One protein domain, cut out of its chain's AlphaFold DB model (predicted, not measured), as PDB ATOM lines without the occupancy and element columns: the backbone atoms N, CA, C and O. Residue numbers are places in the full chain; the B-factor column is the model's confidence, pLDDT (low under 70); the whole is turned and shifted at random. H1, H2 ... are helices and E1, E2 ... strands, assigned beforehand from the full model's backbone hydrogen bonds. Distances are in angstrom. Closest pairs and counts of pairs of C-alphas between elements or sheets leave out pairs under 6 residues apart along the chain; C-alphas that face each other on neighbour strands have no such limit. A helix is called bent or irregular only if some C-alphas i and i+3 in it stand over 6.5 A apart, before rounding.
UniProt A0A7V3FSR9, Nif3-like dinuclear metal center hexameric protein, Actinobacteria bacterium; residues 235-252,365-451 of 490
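AT A GLANCE: This is residues 235 to 252 and 365 to 451 of the 490 residues of the protein "Nif3-like dinuclear metal center hexameric protein" of Actinobacteria bacterium (UniProt A0A7V3FSR9). A strongly twisted sheet of six strands runs through the middle of a rounded, three-layered body, with H1 and H2 covering one face and H3 and H4 side by side over the other. H1 lies towards the E1 end of the sheet and H2 towards the E3 end, about perpendicular to each other. The printed part has 105 residues with four named helices and six named strands, in the order H1 E1 E2 H2 E3 E4 H3 E5 H4 E6. The sheet is mixed, in the order E1 E2 E4 E5 E6 E3, and the class is mixed, helices and strands. The whole is compact, with a radius of gyration of the C-alphas of 11.7 A and spans of 26 by 25 by 24 A.

HOW THE PARTS SIT: Along the printed part come H1, residues 235 to 241, E1, 245 to 249, E2, 367 to 370, H2, 377 to 388, E3, 393 to 395, E4, 404 to 407, H3, 413 to 421, E5, 426 to 429, H4, 434 to 442, and E6, 446 to 449. The edge strand E1 is antiparallel to E2 at 145 degrees, with N 247 and O 368 at 2.8 A, within hydrogen-bond range. E2 is antiparallel to E4 at 149 degrees, with N 369 and O 405 at 2.7 A. E4 and E5 are parallel at 14 degrees, with N 406 and O 426 at 2.8 A. E5 and E6 are parallel at 18 degrees, with N 427 and O 446 at 2.8 A. E6 is antiparallel to the other edge strand, E3, at 168 degrees, with N 395 and O 447 at 2.8 A. E4, H3, E5 and E5, H4, E6 are strand-helix-strand units, two parallel neighbour strands with a helix between them in the chain, and both crossovers are right-handed. H1 is on the sheet at a height of 8.2 A, over E4 and only just over E2, on which 3 of its 7 C-alphas fall; it runs slantwise to the strands, at 49 degrees to E4 on the local plane. On the same face H2 lies over E6 at a height of 9.3 A and along the strands, with the C-alphas of Ala 381 and Val 448 the closest at 6.0 A. H1 and H2 are close but not clearly touching: their closest C-alphas, of Ala 241 and Thr 387, are 6.9 A apart. On the opposite face H3 lies over E4 and only just over E5, with 3 of its 9 C-alphas on E5, at a height of 9.2 A. H4 lies over E6 and E3 at a height of 8.6 A, and H3 and H4 touch at a shallow tilt of 10 degrees, the same way, with the C-alphas of Gly 413 and Asp 436 the closest at 6.3 A. In H2 and H4 every O i to N i+4 pair is within hydrogen-bond range; in H1 it is 2 of 3 and in H3 3 of 5.

IN THESE COORDINATES: H1 begins at C-alpha 235 (12.269, -11.470, -22.208) and is 11.2 A long; it is irregular, but only just, with C-alphas 235 and 238 7.0 A apart. E1 measures 12.1 A. H2, the longest helix, runs 16.4 A from C-alpha 377 (-1.421, -5.710, -6.924). H3 measures 14.0 A and is irregular, with C-alphas 414 and 417 7.2 A apart. H4 measures 12.5 A, and E6 ends at C-alpha 449 (7.839, 0.358, -11.307).

THE WHOLE: The two C-alphas farthest apart, of Arg 252 and Ser 389, are 31.7 A from each other. Residues 253 to 364 are cut out between E1 and E2, and C-alphas 252 and 365 are 8.7 A apart across the cut. Of the links that are printed whole, E2 to H2 and E3 to E4 are short, the others are tight and none is long. The mean pLDDT of the printed part is 96.9, and no printed residue is under 70.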
ATOM      1  N   GLN A 235      13.704 -11.543 -22.525       94.75
ATOM      2  CA  GLN A 235      12.269 -11.470 -22.208       94.75
ATOM      3  C   GLN A 235      11.859 -12.349 -21.017       94.75
ATOM      4  O   GLN A 235      10.854 -12.085 -20.360       94.75
ATOM      5  N   LEU A 236      12.610 -13.420 -20.749       96.06
ATOM      6  CA  LEU A 236      12.296 -14.378 -19.695       96.06
ATOM      7  C   LEU A 236      12.939 -14.031 -18.350       96.06
ATOM      8  O   LEU A 236      12.593 -14.669 -17.357       96.06
ATOM      9  N   LEU A 237      13.846 -13.051 -18.280       96.12
ATOM     10  CA  LEU A 237      14.562 -12.746 -17.038       96.12
ATOM     11  C   LEU A 237      13.640 -12.197 -15.949       96.12
ATOM     12  O   LEU A 237      13.634 -12.743 -14.845       96.12
ATOM     13  N   LEU A 238      12.832 -11.174 -16.254       96.50
ATOM     14  CA  LEU A 238      11.885 -10.607 -15.287       96.50
ATOM     15  C   LEU A 238      10.813 -11.619 -14.847       96.50
ATOM     16  O   LEU A 238      10.675 -11.816 -13.637       96.50
ATOM     17  N   PRO A 239      10.111 -12.331 -15.758       97.25
ATOM     18  CA  PRO A 239       9.176 -13.384 -15.368       97.25
ATOM     19  C   PRO A 239       9.798 -14.425 -14.441       97.25
ATOM     20  O   PRO A 239       9.238 -14.732 -13.392       97.25
ATOM     21  N   ARG A 240      10.988 -14.936 -14.789       96.44
ATOM     22  CA  ARG A 240      11.675 -15.965 -13.996       96.44
ATOM     23  C   ARG A 240      12.096 -15.449 -12.628       96.44
ATOM     24  O   ARG A 240      11.929 -16.171 -11.651       96.44
ATOM     25  N   ALA A 241      12.608 -14.220 -12.546       96.31
ATOM     26  CA  ALA A 241      12.984 -13.599 -11.277       96.31
ATOM     27  C   ALA A 241      11.774 -13.416 -10.344       96.31
ATOM     28  O   ALA A 241      11.900 -13.548  -9.128       96.31
ATOM     29  N   LEU A 242      10.596 -13.157 -10.915       96.94
ATOM     30  CA  LEU A 242       9.335 -13.008 -10.189       96.94
ATOM     31  C   LEU A 242       8.580 -14.335  -9.999       96.94
ATOM     32  O   LEU A 242       7.524 -14.346  -9.379       96.94
ATOM     33  N   GLY A 243       9.079 -15.456 -10.528       96.19
ATOM     34  CA  GLY A 243       8.372 -16.740 -10.472       96.19
ATOM     35  C   GLY A 243       7.027 -16.747 -11.213       96.19
ATOM     36  O   GLY A 243       6.142 -17.517 -10.850       96.19
ATOM     37  N   LEU A 244       6.865 -15.887 -12.222       97.38
ATOM     38  CA  LEU A 244       5.676 -15.813 -13.071       97.38
ATOM     39  C   LEU A 244       5.804 -16.785 -14.249       97.38
ATOM     40  O   LEU A 244       6.888 -16.943 -14.815       97.38
ATOM     41  N   GLU A 245       4.697 -17.417 -14.643       96.69
ATOM     42  CA  GLU A 245       4.684 -18.381 -15.749       96.69
ATOM     43  C   GLU A 245       4.574 -17.652 -17.100       96.69
ATOM     44  O   GLU A 245       3.554 -17.010 -17.353       96.69
ATOM     45  N   PRO A 246       5.589 -17.710 -17.986       97.25
ATOM     46  CA  PRO A 246       5.546 -17.036 -19.282       97.25
ATOM     47  C   PRO A 246       4.527 -17.677 -20.230       97.25
ATOM     48  O   PRO A 246       4.522 -18.892 -20.408       97.25
ATOM     49  N   LEU A 247       3.732 -16.849 -20.908       96.12
ATOM     50  CA  LEU A 247       2.757 -17.276 -21.910       96.12
ATOM     51  C   LEU A 247       3.184 -16.919 -23.331       96.12
ATOM     52  O   LEU A 247       3.248 -17.781 -24.208       96.12
ATOM     53  N   SER A 248       3.411 -15.631 -23.590       95.06
ATOM     54  CA  SER A 248       3.675 -15.127 -24.937       95.06
ATOM     55  C   SER A 248       4.301 -13.735 -24.915       95.06
ATOM     56  O   SER A 248       4.050 -12.935 -24.019       95.06
ATOM     57  N   ALA A 249       5.106 -13.426 -25.932       94.69
ATOM     58  CA  ALA A 249       5.684 -12.094 -26.074       94.69
ATOM     59  C   ALA A 249       4.630 -11.055 -26.498       94.69
ATOM     60  O   ALA A 249       3.718 -11.378 -27.274       94.69
ATOM     61  N   ILE A 250       4.787  -9.819 -26.012       95.06
ATOM     62  CA  ILE A 250       3.762  -8.762 -26.078       95.06
ATOM     63  C   ILE A 250       3.844  -7.946 -27.364       95.06
ATOM     64  O   ILE A 250       2.817  -7.788 -28.022       95.06
ATOM     65  N   GLU A 251       5.036  -7.462 -27.726       94.31
ATOM     66  CA  GLU A 251       5.229  -6.602 -28.898       94.31
ATOM     67  C   GLU A 251       4.640  -7.242 -30.174       94.31
ATOM     68  O   GLU A 251       4.767  -8.438 -30.449       94.31
ATOM     69  N   ARG A 252       3.971  -6.437 -30.985       89.75
ATOM     70  CA  ARG A 252       3.323  -6.798 -32.253       89.75
ATOM     71  C   ARG A 252       3.827  -5.925 -33.393       89.75
ATOM     72  O   ARG A 252       3.402  -6.113 -34.533       89.75
ATOM     73  N   MET A 365       9.654  -7.324 -27.604       93.88
ATOM     74  CA  MET A 365       9.694  -6.747 -26.264       93.88
ATOM     75  C   MET A 365       8.515  -7.218 -25.411       93.88
ATOM     76  O   MET A 365       7.380  -7.346 -25.883       93.88
ATOM     77  N   GLY A 366       8.810  -7.419 -24.131       95.88
ATOM     78  CA  GLY A 366       7.846  -7.747 -23.094       95.88
ATOM     79  C   GLY A 366       7.284  -9.169 -23.162       95.88
ATOM     80  O   GLY A 366       7.177  -9.789 -24.221       95.88
ATOM     81  N   MET A 367       6.883  -9.676 -22.001       97.75
ATOM     82  CA  MET A 367       6.334 -11.018 -21.824       97.75
ATOM     83  C   MET A 367       5.034 -10.951 -21.029       97.75
ATOM     84  O   MET A 367       4.997 -10.374 -19.942       97.75
ATOM     85  N   LEU A 368       3.979 -11.556 -21.571       98.31
ATOM     86  CA  LEU A 368       2.738 -11.821 -20.857       98.31
ATOM     87  C   LEU A 368       2.915 -13.093 -20.033       98.31
ATOM     88  O   LEU A 368       3.413 -14.101 -20.539       98.31
ATOM     89  N   CYS A 369       2.461 -13.058 -18.791       98.56
ATOM     90  CA  CYS A 369       2.583 -14.145 -17.839       98.56
ATOM     91  C   CYS A 369       1.253 -14.442 -17.147       98.56
ATOM     92  O   CYS A 369       0.414 -13.549 -16.984       98.56
ATOM     93  N   GLU A 370       1.091 -15.681 -16.687       98.00
ATOM     94  CA  GLU A 370       0.071 -16.022 -15.694       98.00
ATOM     95  C   GLU A 370       0.579 -15.708 -14.292       98.00
ATOM     96  O   GLU A 370       1.727 -15.997 -13.933       98.00
ATOM     97  N   ALA A 371      -0.303 -15.101 -13.507       95.69
ATOM     98  CA  ALA A 371      -0.100 -14.887 -12.090       95.69
ATOM     99  C   ALA A 371      -0.785 -15.994 -11.268       95.69
ATOM    100  O   ALA A 371      -1.799 -16.560 -11.693       95.69
ATOM    101  N   PRO A 372      -0.271 -16.296 -10.063       94.00
ATOM    102  CA  PRO A 372      -0.955 -17.147  -9.097       94.00
ATOM    103  C   PRO A 372      -2.394 -16.687  -8.817       94.00
ATOM    104  O   PRO A 372      -2.671 -15.491  -8.766       94.00
ATOM    105  N   ARG A 373      -3.297 -17.646  -8.560       89.12
ATOM    106  CA  ARG A 373      -4.749 -17.404  -8.427       89.12
ATOM    107  C   ARG A 373      -5.153 -16.334  -7.419       89.12
ATOM    108  O   ARG A 373      -6.188 -15.728  -7.639       89.12
ATOM    109  N   ASP A 374      -4.387 -16.107  -6.358       93.56
ATOM    110  CA  ASP A 374      -4.734 -15.168  -5.279       93.56
ATOM    111  C   ASP A 374      -3.797 -13.947  -5.246       93.56
ATOM    112  O   ASP A 374      -3.609 -13.313  -4.207       93.56
ATOM    113  N   MET A 375      -3.144 -13.633  -6.369       97.75
ATOM    114  CA  MET A 375      -2.249 -12.484  -6.453       97.75
ATOM    115  C   MET A 375      -3.049 -11.175  -6.512       97.75
ATOM    116  O   MET A 375      -3.942 -11.007  -7.341       97.75
ATOM    117  N   THR A 376      -2.702 -10.234  -5.633       98.62
ATOM    118  CA  THR A 376      -3.189  -8.852  -5.656       98.62
ATOM    119  C   THR A 376      -2.085  -7.934  -6.164       98.62
ATOM    120  O   THR A 376      -0.909  -8.316  -6.191       98.62
ATOM    121  N   LEU A 377      -2.427  -6.700  -6.536       98.75
ATOM    122  CA  LEU A 377      -1.421  -5.710  -6.924       98.75
ATOM    123  C   LEU A 377      -0.405  -5.466  -5.796       98.75
ATOM    124  O   LEU A 377       0.799  -5.409  -6.048       98.75
ATOM    125  N   SER A 378      -0.878  -5.382  -4.550       98.62
ATOM    126  CA  SER A 378      -0.026  -5.220  -3.370       98.62
ATOM    127  C   SER A 378       0.950  -6.391  -3.190       98.62
ATOM    128  O   SER A 378       2.142  -6.172  -2.960       98.62
ATOM    129  N   SER A 379       0.494  -7.641  -3.360       98.44
ATOM    130  CA  SER A 379       1.383  -8.803  -3.225       98.44
ATOM    131  C   SER A 379       2.377  -8.930  -4.382       98.44
ATOM    132  O   SER A 379       3.538  -9.266  -4.138       98.44
ATOM    133  N   LEU A 380       1.982  -8.572  -5.612       98.62
ATOM    134  CA  LEU A 380       2.891  -8.468  -6.759       98.62
ATOM    135  C   LEU A 380       3.971  -7.398  -6.532       98.62
ATOM    136  O   LEU A 380       5.154  -7.656  -6.755       98.62
ATOM    137  N   ALA A 381       3.586  -6.214  -6.051       98.62
ATOM    138  CA  ALA A 381       4.525  -5.139  -5.747       98.62
ATOM    139  C   ALA A 381       5.489  -5.509  -4.609       98.62
ATOM    140  O   ALA A 381       6.684  -5.211  -4.689       98.62
ATOM    141  N   GLY A 382       4.992  -6.193  -3.572       98.38
ATOM    142  CA  GLY A 382       5.810  -6.718  -2.479       98.38
ATOM    143  C   GLY A 382       6.812  -7.774  -2.951       98.38
ATOM    144  O   GLY A 382       7.982  -7.721  -2.572       98.38
ATOM    145  N   LEU A 383       6.382  -8.682  -3.834       98.19
ATOM    146  CA  LEU A 383       7.249  -9.670  -4.475       98.19
ATOM    147  C   LEU A 383       8.350  -8.994  -5.296       98.19
ATOM    148  O   LEU A 383       9.525  -9.284  -5.092       98.19
ATOM    149  N   ALA A 384       7.988  -8.055  -6.171       98.12
ATOM    150  CA  ALA A 384       8.949  -7.339  -7.003       98.12
ATOM    151  C   ALA A 384       9.954  -6.535  -6.155       98.12
ATOM    152  O   ALA A 384      11.163  -6.627  -6.365       98.12
ATOM    153  N   SER A 385       9.470  -5.832  -5.128       97.62
ATOM    154  CA  SER A 385      10.311  -5.095  -4.175       97.62
ATOM    155  C   SER A 385      11.311  -6.011  -3.459       97.62
ATOM    156  O   SER A 385      12.493  -5.681  -3.362       97.62
ATOM    157  N   ALA A 386      10.869  -7.188  -3.002       97.44
ATOM    158  CA  ALA A 386      11.733  -8.162  -2.337       97.44
ATOM    159  C   ALA A 386      12.764  -8.783  -3.295       97.44
ATOM    160  O   ALA A 386      13.942  -8.866  -2.950       97.44
ATOM    161  N   THR A 387      12.341  -9.180  -4.500       97.00
ATOM    162  CA  THR A 387      13.211  -9.792  -5.517       97.00
ATOM    163  C   THR A 387      14.334  -8.852  -5.940       97.00
ATOM    164  O   THR A 387      15.485  -9.278  -6.039       97.00
ATOM    165  N   PHE A 388      14.021  -7.573  -6.159       95.31
ATOM    166  CA  PHE A 388      14.987  -6.591  -6.656       95.31
ATOM    167  C   PHE A 388      15.613  -5.735  -5.550       95.31
ATOM    168  O   PHE A 388      16.497  -4.936  -5.832       95.31
ATOM    169  N   SER A 389      15.226  -5.936  -4.285       94.25
ATOM    170  CA  SER A 389      15.712  -5.148  -3.140       94.25
ATOM    171  C   SER A 389      15.516  -3.637  -3.329       94.25
ATOM    172  O   SER A 389      16.408  -2.840  -3.044       94.25
ATOM    173  N   VAL A 390      14.330  -3.252  -3.808       95.12
ATOM    174  CA  VAL A 390      13.923  -1.863  -4.071       95.12
ATOM    175  C   VAL A 390      12.587  -1.545  -3.413       95.12
ATOM    176  O   VAL A 390      11.840  -2.444  -3.036       95.12
ATOM    177  N   THR A 391      12.248  -0.262  -3.317       95.44
ATOM    178  CA  THR A 391      10.877   0.173  -3.032       95.44
ATOM    179  C   THR A 391      10.159   0.417  -4.353       95.44
ATOM    180  O   THR A 391      10.426   1.421  -5.011       95.44
ATOM    181  N   ALA A 392       9.259  -0.486  -4.751       96.31
ATOM    182  CA  ALA A 392       8.499  -0.296  -5.980       96.31
ATOM    183  C   ALA A 392       7.552   0.911  -5.875       96.31
ATOM    184  O   ALA A 392       6.900   1.124  -4.846       96.31
ATOM    185  N   ARG A 393       7.426   1.671  -6.966       97.19
ATOM    186  CA  ARG A 393       6.364   2.670  -7.127       97.19
ATOM    187  C   ARG A 393       5.185   2.020  -7.838       97.19
ATOM    188  O   ARG A 393       5.347   1.411  -8.889       97.19
ATOM    189  N   VAL A 394       3.998   2.126  -7.247       98.44
ATOM    190  CA  VAL A 394       2.815   1.379  -7.690       98.44
ATOM    191  C   VAL A 394       1.704   2.330  -8.114       98.44
ATOM    192  O   VAL A 394       1.432   3.321  -7.436       98.44
ATOM    193  N   TRP A 395       1.051   1.994  -9.223       98.50
ATOM    194  CA  TRP A 395      -0.099   2.691  -9.782       98.50
ATOM    195  C   TRP A 395      -1.273   1.717  -9.893       98.50
ATOM    196  O   TRP A 395      -1.152   0.690 -10.558       98.50
ATOM    197  N   GLY A 396      -2.399   2.037  -9.259       98.00
ATOM    198  CA  GLY A 396      -3.593   1.187  -9.237       98.00
ATOM    199  C   GLY A 396      -4.107   0.926  -7.822       98.00
ATOM    200  O   GLY A 396      -3.557   1.433  -6.843       98.00
ATOM    201  N   ASP A 397      -5.186   0.151  -7.728       97.94
ATOM    202  CA  ASP A 397      -5.775  -0.273  -6.456       97.94
ATOM    203  C   ASP A 397      -4.955  -1.440  -5.861       97.94
ATOM    204  O   ASP A 397      -4.830  -2.474  -6.522       97.94
ATOM    205  N   PRO A 398      -4.384  -1.315  -4.643       98.19
ATOM    206  CA  PRO A 398      -3.587  -2.376  -4.021       98.19
ATOM    207  C   PRO A 398      -4.333  -3.710  -3.860       98.19
ATOM    208  O   PRO A 398      -3.685  -4.761  -3.865       98.19
ATOM    209  N   GLU A 399      -5.662  -3.678  -3.755       98.06
ATOM    210  CA  GLU A 399      -6.502  -4.867  -3.585       98.06
ATOM    211  C   GLU A 399      -6.985  -5.457  -4.922       98.06
ATOM    212  O   GLU A 399      -7.655  -6.492  -4.937       98.06
ATOM    213  N   ALA A 400      -6.633  -4.840  -6.058       97.94
ATOM    214  CA  ALA A 400      -6.994  -5.352  -7.374       97.94
ATOM    215  C   ALA A 400      -6.439  -6.766  -7.586       97.94
ATOM    216  O   ALA A 400      -5.257  -7.033  -7.352       97.94
ATOM    217  N   HIS A 401      -7.301  -7.663  -8.065       97.81
ATOM    218  CA  HIS A 401      -6.942  -9.037  -8.404       97.81
ATOM    219  C   HIS A 401      -6.170  -9.096  -9.726       97.81
ATOM    220  O   HIS A 401      -6.608  -8.532 -10.731       97.81
ATOM    221  N   ILE A 402      -5.033  -9.796  -9.725       98.19
ATOM    222  CA  ILE A 402      -4.124  -9.895 -10.867       98.19
ATOM    223  C   ILE A 402      -3.991 -11.364 -11.287       98.19
ATOM    224  O   ILE A 402      -3.367 -12.164 -10.599       98.19
ATOM    225  N   GLY A 403      -4.547 -11.716 -12.448       97.38
ATOM    226  CA  GLY A 403      -4.406 -13.039 -13.073       97.38
ATOM    227  C   GLY A 403      -3.431 -13.072 -14.257       97.38
ATOM    228  O   GLY A 403      -2.862 -14.119 -14.562       97.38
ATOM    229  N   ARG A 404      -3.215 -11.933 -14.924       98.38
ATOM    230  CA  ARG A 404      -2.292 -11.757 -16.049       98.38
ATOM    231  C   ARG A 404      -1.384 -10.562 -15.805       98.38
ATOM    232  O   ARG A 404      -1.856  -9.440 -15.617       98.38
ATOM    233  N   VAL A 405      -0.083 -10.811 -15.870       98.69
ATOM    234  CA  VAL A 405       0.961  -9.806 -15.654       98.69
ATOM    235  C   VAL A 405       1.775  -9.669 -16.925       98.69
ATOM    236  O   VAL A 405       2.251 -10.659 -17.468       98.69
ATOM    237  N   ALA A 406       1.955  -8.447 -17.396       98.56
ATOM    238  CA  ALA A 406       2.990  -8.123 -18.354       98.56
ATOM    239  C   ALA A 406       4.286  -7.783 -17.617       98.56
ATOM    240  O   ALA A 406       4.274  -7.124 -16.580       98.56
ATOM    241  N   THR A 407       5.411  -8.197 -18.178       98.44
ATOM    242  CA  THR A 407       6.742  -7.772 -17.741       98.44
ATOM    243  C   THR A 407       7.475  -7.156 -18.921       98.44
ATOM    244  O   THR A 407       7.351  -7.653 -20.041       98.44
ATOM    245  N   ALA A 408       8.218  -6.080 -18.691       97.06
ATOM    246  CA  ALA A 408       9.082  -5.467 -19.694       97.06
ATOM    247  C   ALA A 408      10.239  -4.740 -19.000       97.06
ATOM    248  O   ALA A 408      10.037  -4.068 -17.991       97.06
ATOM    249  N   THR A 409      11.456  -4.919 -19.504       96.00
ATOM    250  CA  THR A 409      12.651  -4.241 -18.993       96.00
ATOM    251  C   THR A 409      12.651  -2.765 -19.401       96.00
ATOM    252  O   THR A 409      12.028  -2.383 -20.395       96.00
ATOM    253  N   GLY A 410      13.292  -1.926 -18.591       96.31
ATOM    254  CA  GLY A 410      13.514  -0.517 -18.890       96.31
ATOM    255  C   GLY A 410      12.249   0.336 -18.946       96.31
ATOM    256  O   GLY A 410      11.255   0.110 -18.240       96.31
ATOM    257  N   SER A 411      12.296   1.346 -19.814       95.75
ATOM    258  CA  SER A 411      11.190   2.273 -20.070       95.75
ATOM    259  C   SER A 411      10.124   1.638 -20.968       95.75
ATOM    260  O   SER A 411      10.319   1.477 -22.173       95.75
ATOM    261  N   SER A 412       8.941   1.380 -20.410       95.50
ATOM    262  CA  SER A 412       7.891   0.583 -21.068       95.50
ATOM    263  C   SER A 412       6.708   1.389 -21.620       95.50
ATOM    264  O   SER A 412       5.717   0.811 -22.064       95.50
ATOM    265  N   GLY A 413       6.790   2.725 -21.635       92.94
ATOM    266  CA  GLY A 413       5.669   3.591 -22.034       92.94
ATOM    267  C   GLY A 413       5.112   3.311 -23.438       92.94
ATOM    268  O   GLY A 413       3.900   3.332 -23.635       92.94
ATOM    269  N   SER A 414       5.963   2.977 -24.412       92.44
ATOM    270  CA  SER A 414       5.524   2.635 -25.775       92.44
ATOM    271  C   SER A 414       4.786   1.297 -25.875       92.44
ATOM    272  O   SER A 414       4.054   1.092 -26.839       92.44
ATOM    273  N   LEU A 415       4.949   0.399 -24.897       95.44
ATOM    274  CA  LEU A 415       4.325  -0.927 -24.887       95.44
ATOM    275  C   LEU A 415       2.962  -0.949 -24.192       95.44
ATOM    276  O   LEU A 415       2.231  -1.921 -24.351       95.44
ATOM    277  N   VAL A 416       2.586   0.104 -23.455       96.56
ATOM    278  CA  VAL A 416       1.343   0.159 -22.659       96.56
ATOM    279  C   VAL A 416       0.109  -0.234 -23.479       96.56
ATOM    280  O   VAL A 416      -0.690  -1.057 -23.034       96.56
ATOM    281  N   GLY A 417      -0.027   0.291 -24.700       96.25
ATOM    282  CA  GLY A 417      -1.155  -0.048 -25.575       96.25
ATOM    283  C   GLY A 417      -1.194  -1.530 -25.967       96.25
ATOM    284  O   GLY A 417      -2.261  -2.139 -26.018       96.25
ATOM    285  N   GLU A 418      -0.032  -2.141 -26.190       96.81
ATOM    286  CA  GLU A 418       0.084  -3.557 -26.555       96.81
ATOM    287  C   GLU A 418      -0.140  -4.481 -25.352       96.81
ATOM    288  O   GLU A 418      -0.746  -5.544 -25.495       96.81
ATOM    289  N   VAL A 419       0.283  -4.042 -24.163       97.88
ATOM    290  CA  VAL A 419       0.030  -4.697 -22.873       97.88
ATOM    291  C   VAL A 419      -1.473  -4.750 -22.577       97.88
ATOM    292  O   VAL A 419      -2.003  -5.823 -22.276       97.88
ATOM    293  N   LEU A 420      -2.175  -3.624 -22.739       97.38
ATOM    294  CA  LEU A 420      -3.636  -3.546 -22.620       97.38
ATOM    295  C   LEU A 420      -4.325  -4.478 -23.627       97.38
ATOM    296  O   LEU A 420      -5.180  -5.281 -23.258       97.38
ATOM    297  N   ALA A 421      -3.902  -4.445 -24.895       96.75
ATOM    298  CA  ALA A 421      -4.440  -5.313 -25.945       96.75
ATOM    299  C   ALA A 421      -4.122  -6.810 -25.743       96.75
ATOM    300  O   ALA A 421      -4.736  -7.670 -26.384       96.75
ATOM    301  N   ALA A 422      -3.146  -7.141 -24.894       96.62
ATOM    302  CA  ALA A 422      -2.843  -8.505 -24.465       96.62
ATOM    303  C   ALA A 422      -3.686  -8.954 -23.252       96.62
ATOM    304  O   ALA A 422      -3.611 -10.119 -22.860       96.62
ATOM    305  N   GLY A 423      -4.501  -8.062 -22.677       97.00
ATOM    306  CA  GLY A 423      -5.368  -8.356 -21.536       97.00
ATOM    307  C   GLY A 423      -4.617  -8.513 -20.214       97.00
ATOM    308  O   GLY A 423      -5.099  -9.216 -19.324       97.00
ATOM    309  N   ALA A 424      -3.428  -7.917 -20.087       98.31
ATOM    310  CA  ALA A 424      -2.731  -7.855 -18.807       98.31
ATOM    311  C   ALA A 424      -3.452  -6.896 -17.848       98.31
ATOM    312  O   ALA A 424      -3.950  -5.852 -18.265       98.31
ATOM    313  N   GLN A 425      -3.475  -7.242 -16.563       98.62
ATOM    314  CA  GLN A 425      -4.059  -6.409 -15.504       98.62
ATOM    315  C   GLN A 425      -2.993  -5.631 -14.730       98.62
ATOM    316  O   GLN A 425      -3.296  -4.622 -14.095       98.62
ATOM    317  N   ALA A 426      -1.737  -6.078 -14.793       98.69
ATOM    318  CA  ALA A 426      -0.592  -5.363 -14.253       98.69
ATOM    319  C   ALA A 426       0.597  -5.396 -15.221       98.69
ATOM    320  O   ALA A 426       0.785  -6.379 -15.935       98.69
ATOM    321  N   LEU A 427       1.415  -4.346 -15.202       98.75
ATOM    322  CA  LEU A 427       2.715  -4.256 -15.864       98.75
ATOM    323  C   LEU A 427       3.813  -4.085 -14.808       98.75
ATOM    324  O   LEU A 427       3.811  -3.093 -14.083       98.75
ATOM    325  N   VAL A 428       4.766  -5.016 -14.746       98.75
ATOM    326  CA  VAL A 428       6.012  -4.843 -13.987       98.75
ATOM    327  C   VAL A 428       7.100  -4.359 -14.939       98.75
ATOM    328  O   VAL A 428       7.428  -5.053 -15.904       98.75
ATOM    329  N   CYS A 429       7.645  -3.173 -14.683       98.44
ATOM    330  CA  CYS A 429       8.644  -2.557 -15.553       98.44
ATOM    331  C   CYS A 429       9.617  -1.654 -14.796       98.44
ATOM    332  O   CYS A 429       9.496  -1.471 -13.583       98.44
ATOM    333  N   GLY A 430      10.595  -1.098 -15.509       97.75
ATOM    334  CA  GLY A 430      11.487  -0.102 -14.941       97.75
ATOM    335  C   GLY A 430      10.747   1.189 -14.609       97.75
ATOM    336  O   GLY A 430      10.738   1.615 -13.454       97.75
ATOM    337  N   GLU A 431      10.100   1.775 -15.618       97.06
ATOM    338  CA  GLU A 431       9.388   3.051 -15.507       97.06
ATOM    339  C   GLU A 431       8.408   3.308 -16.665       97.06
ATOM    340  O   GLU A 431       8.545   2.783 -17.779       97.06
ATOM    341  N   VAL A 432       7.433   4.181 -16.400       97.25
ATOM    342  CA  VAL A 432       6.476   4.734 -17.364       97.25
ATOM    343  C   VAL A 432       6.323   6.239 -17.106       97.25
ATOM    344  O   VAL A 432       6.398   6.720 -15.974       97.25
ATOM    345  N   ARG A 433       6.111   7.044 -18.156       96.94
ATOM    346  CA  ARG A 433       5.879   8.486 -17.968       96.94
ATOM    347  C   ARG A 433       4.569   8.719 -17.219       96.94
ATOM    348  O   ARG A 433       3.598   7.997 -17.404       96.94
ATOM    349  N   TYR A 434       4.518   9.803 -16.450       96.75
ATOM    350  CA  TYR A 434       3.382  10.143 -15.587       96.75
ATOM    351  C   TYR A 434       2.005  10.035 -16.269       96.75
ATOM    352  O   TYR A 434       1.113   9.377 -15.744       96.75
ATOM    353  N   HIS A 435       1.828  10.671 -17.432       96.31
ATOM    354  CA  HIS A 435       0.539  10.659 -18.131       96.31
ATOM    355  C   HIS A 435       0.208   9.288 -18.724       96.31
ATOM    356  O   HIS A 435      -0.923   8.840 -18.588       96.31
ATOM    357  N   ASP A 436       1.204   8.583 -19.265       96.44
ATOM    358  CA  ASP A 436       1.017   7.222 -19.776       96.44
ATOM    359  C   ASP A 436       0.575   6.267 -18.649       96.44
ATOM    360  O   ASP A 436      -0.262   5.396 -18.866       96.44
ATOM    361  N   ALA A 437       1.094   6.451 -17.427       97.25
ATOM    362  CA  ALA A 437       0.706   5.654 -16.266       97.25
ATOM    363  C   ALA A 437      -0.726   5.952 -15.790       97.25
ATOM    364  O   ALA A 437      -1.473   5.026 -15.474       97.25
ATOM    365  N   LEU A 438      -1.135   7.227 -15.771       97.31
ATOM    366  CA  LEU A 438      -2.519   7.602 -15.462       97.31
ATOM    367  C   LEU A 438      -3.503   7.010 -16.475       97.31
ATOM    368  O   LEU A 438      -4.513   6.425 -16.079       97.31
ATOM    369  N   ASP A 439      -3.185   7.126 -17.762       97.19
ATOM    370  CA  ASP A 439      -4.028   6.619 -18.843       97.19
ATOM    371  C   ASP A 439      -4.101   5.085 -18.830       97.19
ATOM    372  O   ASP A 439      -5.162   4.517 -19.100       97.19
ATOM    373  N   ALA A 440      -3.005   4.402 -18.477       97.62
ATOM    374  CA  ALA A 440      -2.979   2.953 -18.289       97.62
ATOM    375  C   ALA A 440      -3.913   2.505 -17.155       97.62
ATOM    376  O   ALA A 440      -4.762   1.634 -17.364       97.62
ATOM    377  N   VAL A 441      -3.812   3.138 -15.980       97.94
ATOM    378  CA  VAL A 441      -4.659   2.808 -14.820       97.94
ATOM    379  C   VAL A 441      -6.129   3.081 -15.114       97.94
ATOM    380  O   VAL A 441      -6.977   2.252 -14.788       97.94
ATOM    381  N   ALA A 442      -6.446   4.195 -15.782       97.56
ATOM    382  CA  ALA A 442      -7.813   4.514 -16.193       97.56
ATOM    383  C   ALA A 442      -8.420   3.460 -17.141       97.56
ATOM    384  O   ALA A 442      -9.640   3.308 -17.194       97.56
ATOM    385  N   GLN A 443      -7.577   2.712 -17.858       97.88
ATOM    386  CA  GLN A 443      -7.964   1.611 -18.746       97.88
ATOM    387  C   GLN A 443      -7.888   0.227 -18.076       97.88
ATOM    388  O   GLN A 443      -8.115  -0.785 -18.736       97.88
ATOM    389  N   GLY A 444      -7.603   0.168 -16.771       96.75
ATOM    390  CA  GLY A 444      -7.568  -1.075 -15.997       96.75
ATOM    391  C   GLY A 444      -6.212  -1.786 -15.971       96.75
ATOM    392  O   GLY A 444      -6.154  -2.935 -15.537       96.75
ATOM    393  N   LEU A 445      -5.130  -1.128 -16.401       98.62
ATOM    394  CA  LEU A 445      -3.766  -1.642 -16.268       98.62
ATOM    395  C   LEU A 445      -3.065  -0.995 -15.071       98.62
ATOM    396  O   LEU A 445      -2.709   0.181 -15.100       98.62
ATOM    397  N   SER A 446      -2.817  -1.790 -14.035       98.69
ATOM    398  CA  SER A 446      -1.964  -1.385 -12.914       98.69
ATOM    399  C   SER A 446      -0.485  -1.423 -13.311       98.69
ATOM    400  O   SER A 446      -0.092  -2.185 -14.194       98.69
ATOM    401  N   ILE A 447       0.365  -0.630 -12.659       98.75
ATOM    402  CA  ILE A 447       1.805  -0.570 -12.968       98.75
ATOM    403  C   ILE A 447       2.618  -0.718 -11.683       98.75
ATOM    404  O   ILE A 447       2.324  -0.078 -10.676       98.75
ATOM    405  N   VAL A 448       3.658  -1.548 -11.734       98.75
ATOM    406  CA  VAL A 448       4.675  -1.721 -10.693       98.75
ATOM    407  C   VAL A 448       6.028  -1.330 -11.290       98.75
ATOM    408  O   VAL A 448       6.586  -2.053 -12.114       98.75
ATOM    409  N   GLU A 449       6.545  -0.178 -10.878       98.25
ATOM    410  CA  GLU A 449       7.839   0.358 -11.307       98.25
ATOM    411  C   GLU A 449       8.922  -0.057 -10.307       98.25
ATOM    412  O   GLU A 449       8.857   0.307  -9.128       98.25
ATOM    413  N   ILE A 450       9.913  -0.821 -10.769       97.44
ATOM    414  CA  ILE A 450      11.043  -1.297  -9.951       97.44
ATOM    415  C   ILE A 450      12.350  -0.542 -10.220       97.44
ATOM    416  O   ILE A 450      13.366  -0.869  -9.611       97.44
ATOM    417  N   GLY A 451      12.320   0.466 -11.097       96.81
ATOM    418  CA  GLY A 451      13.483   1.222 -11.562       96.81
ATOM    419  C   GLY A 451      14.080   0.647 -12.845       96.81
ATOM    420  O   GLY A 451      14.179  -0.571 -13.011       96.81
TER     421      GLY A 451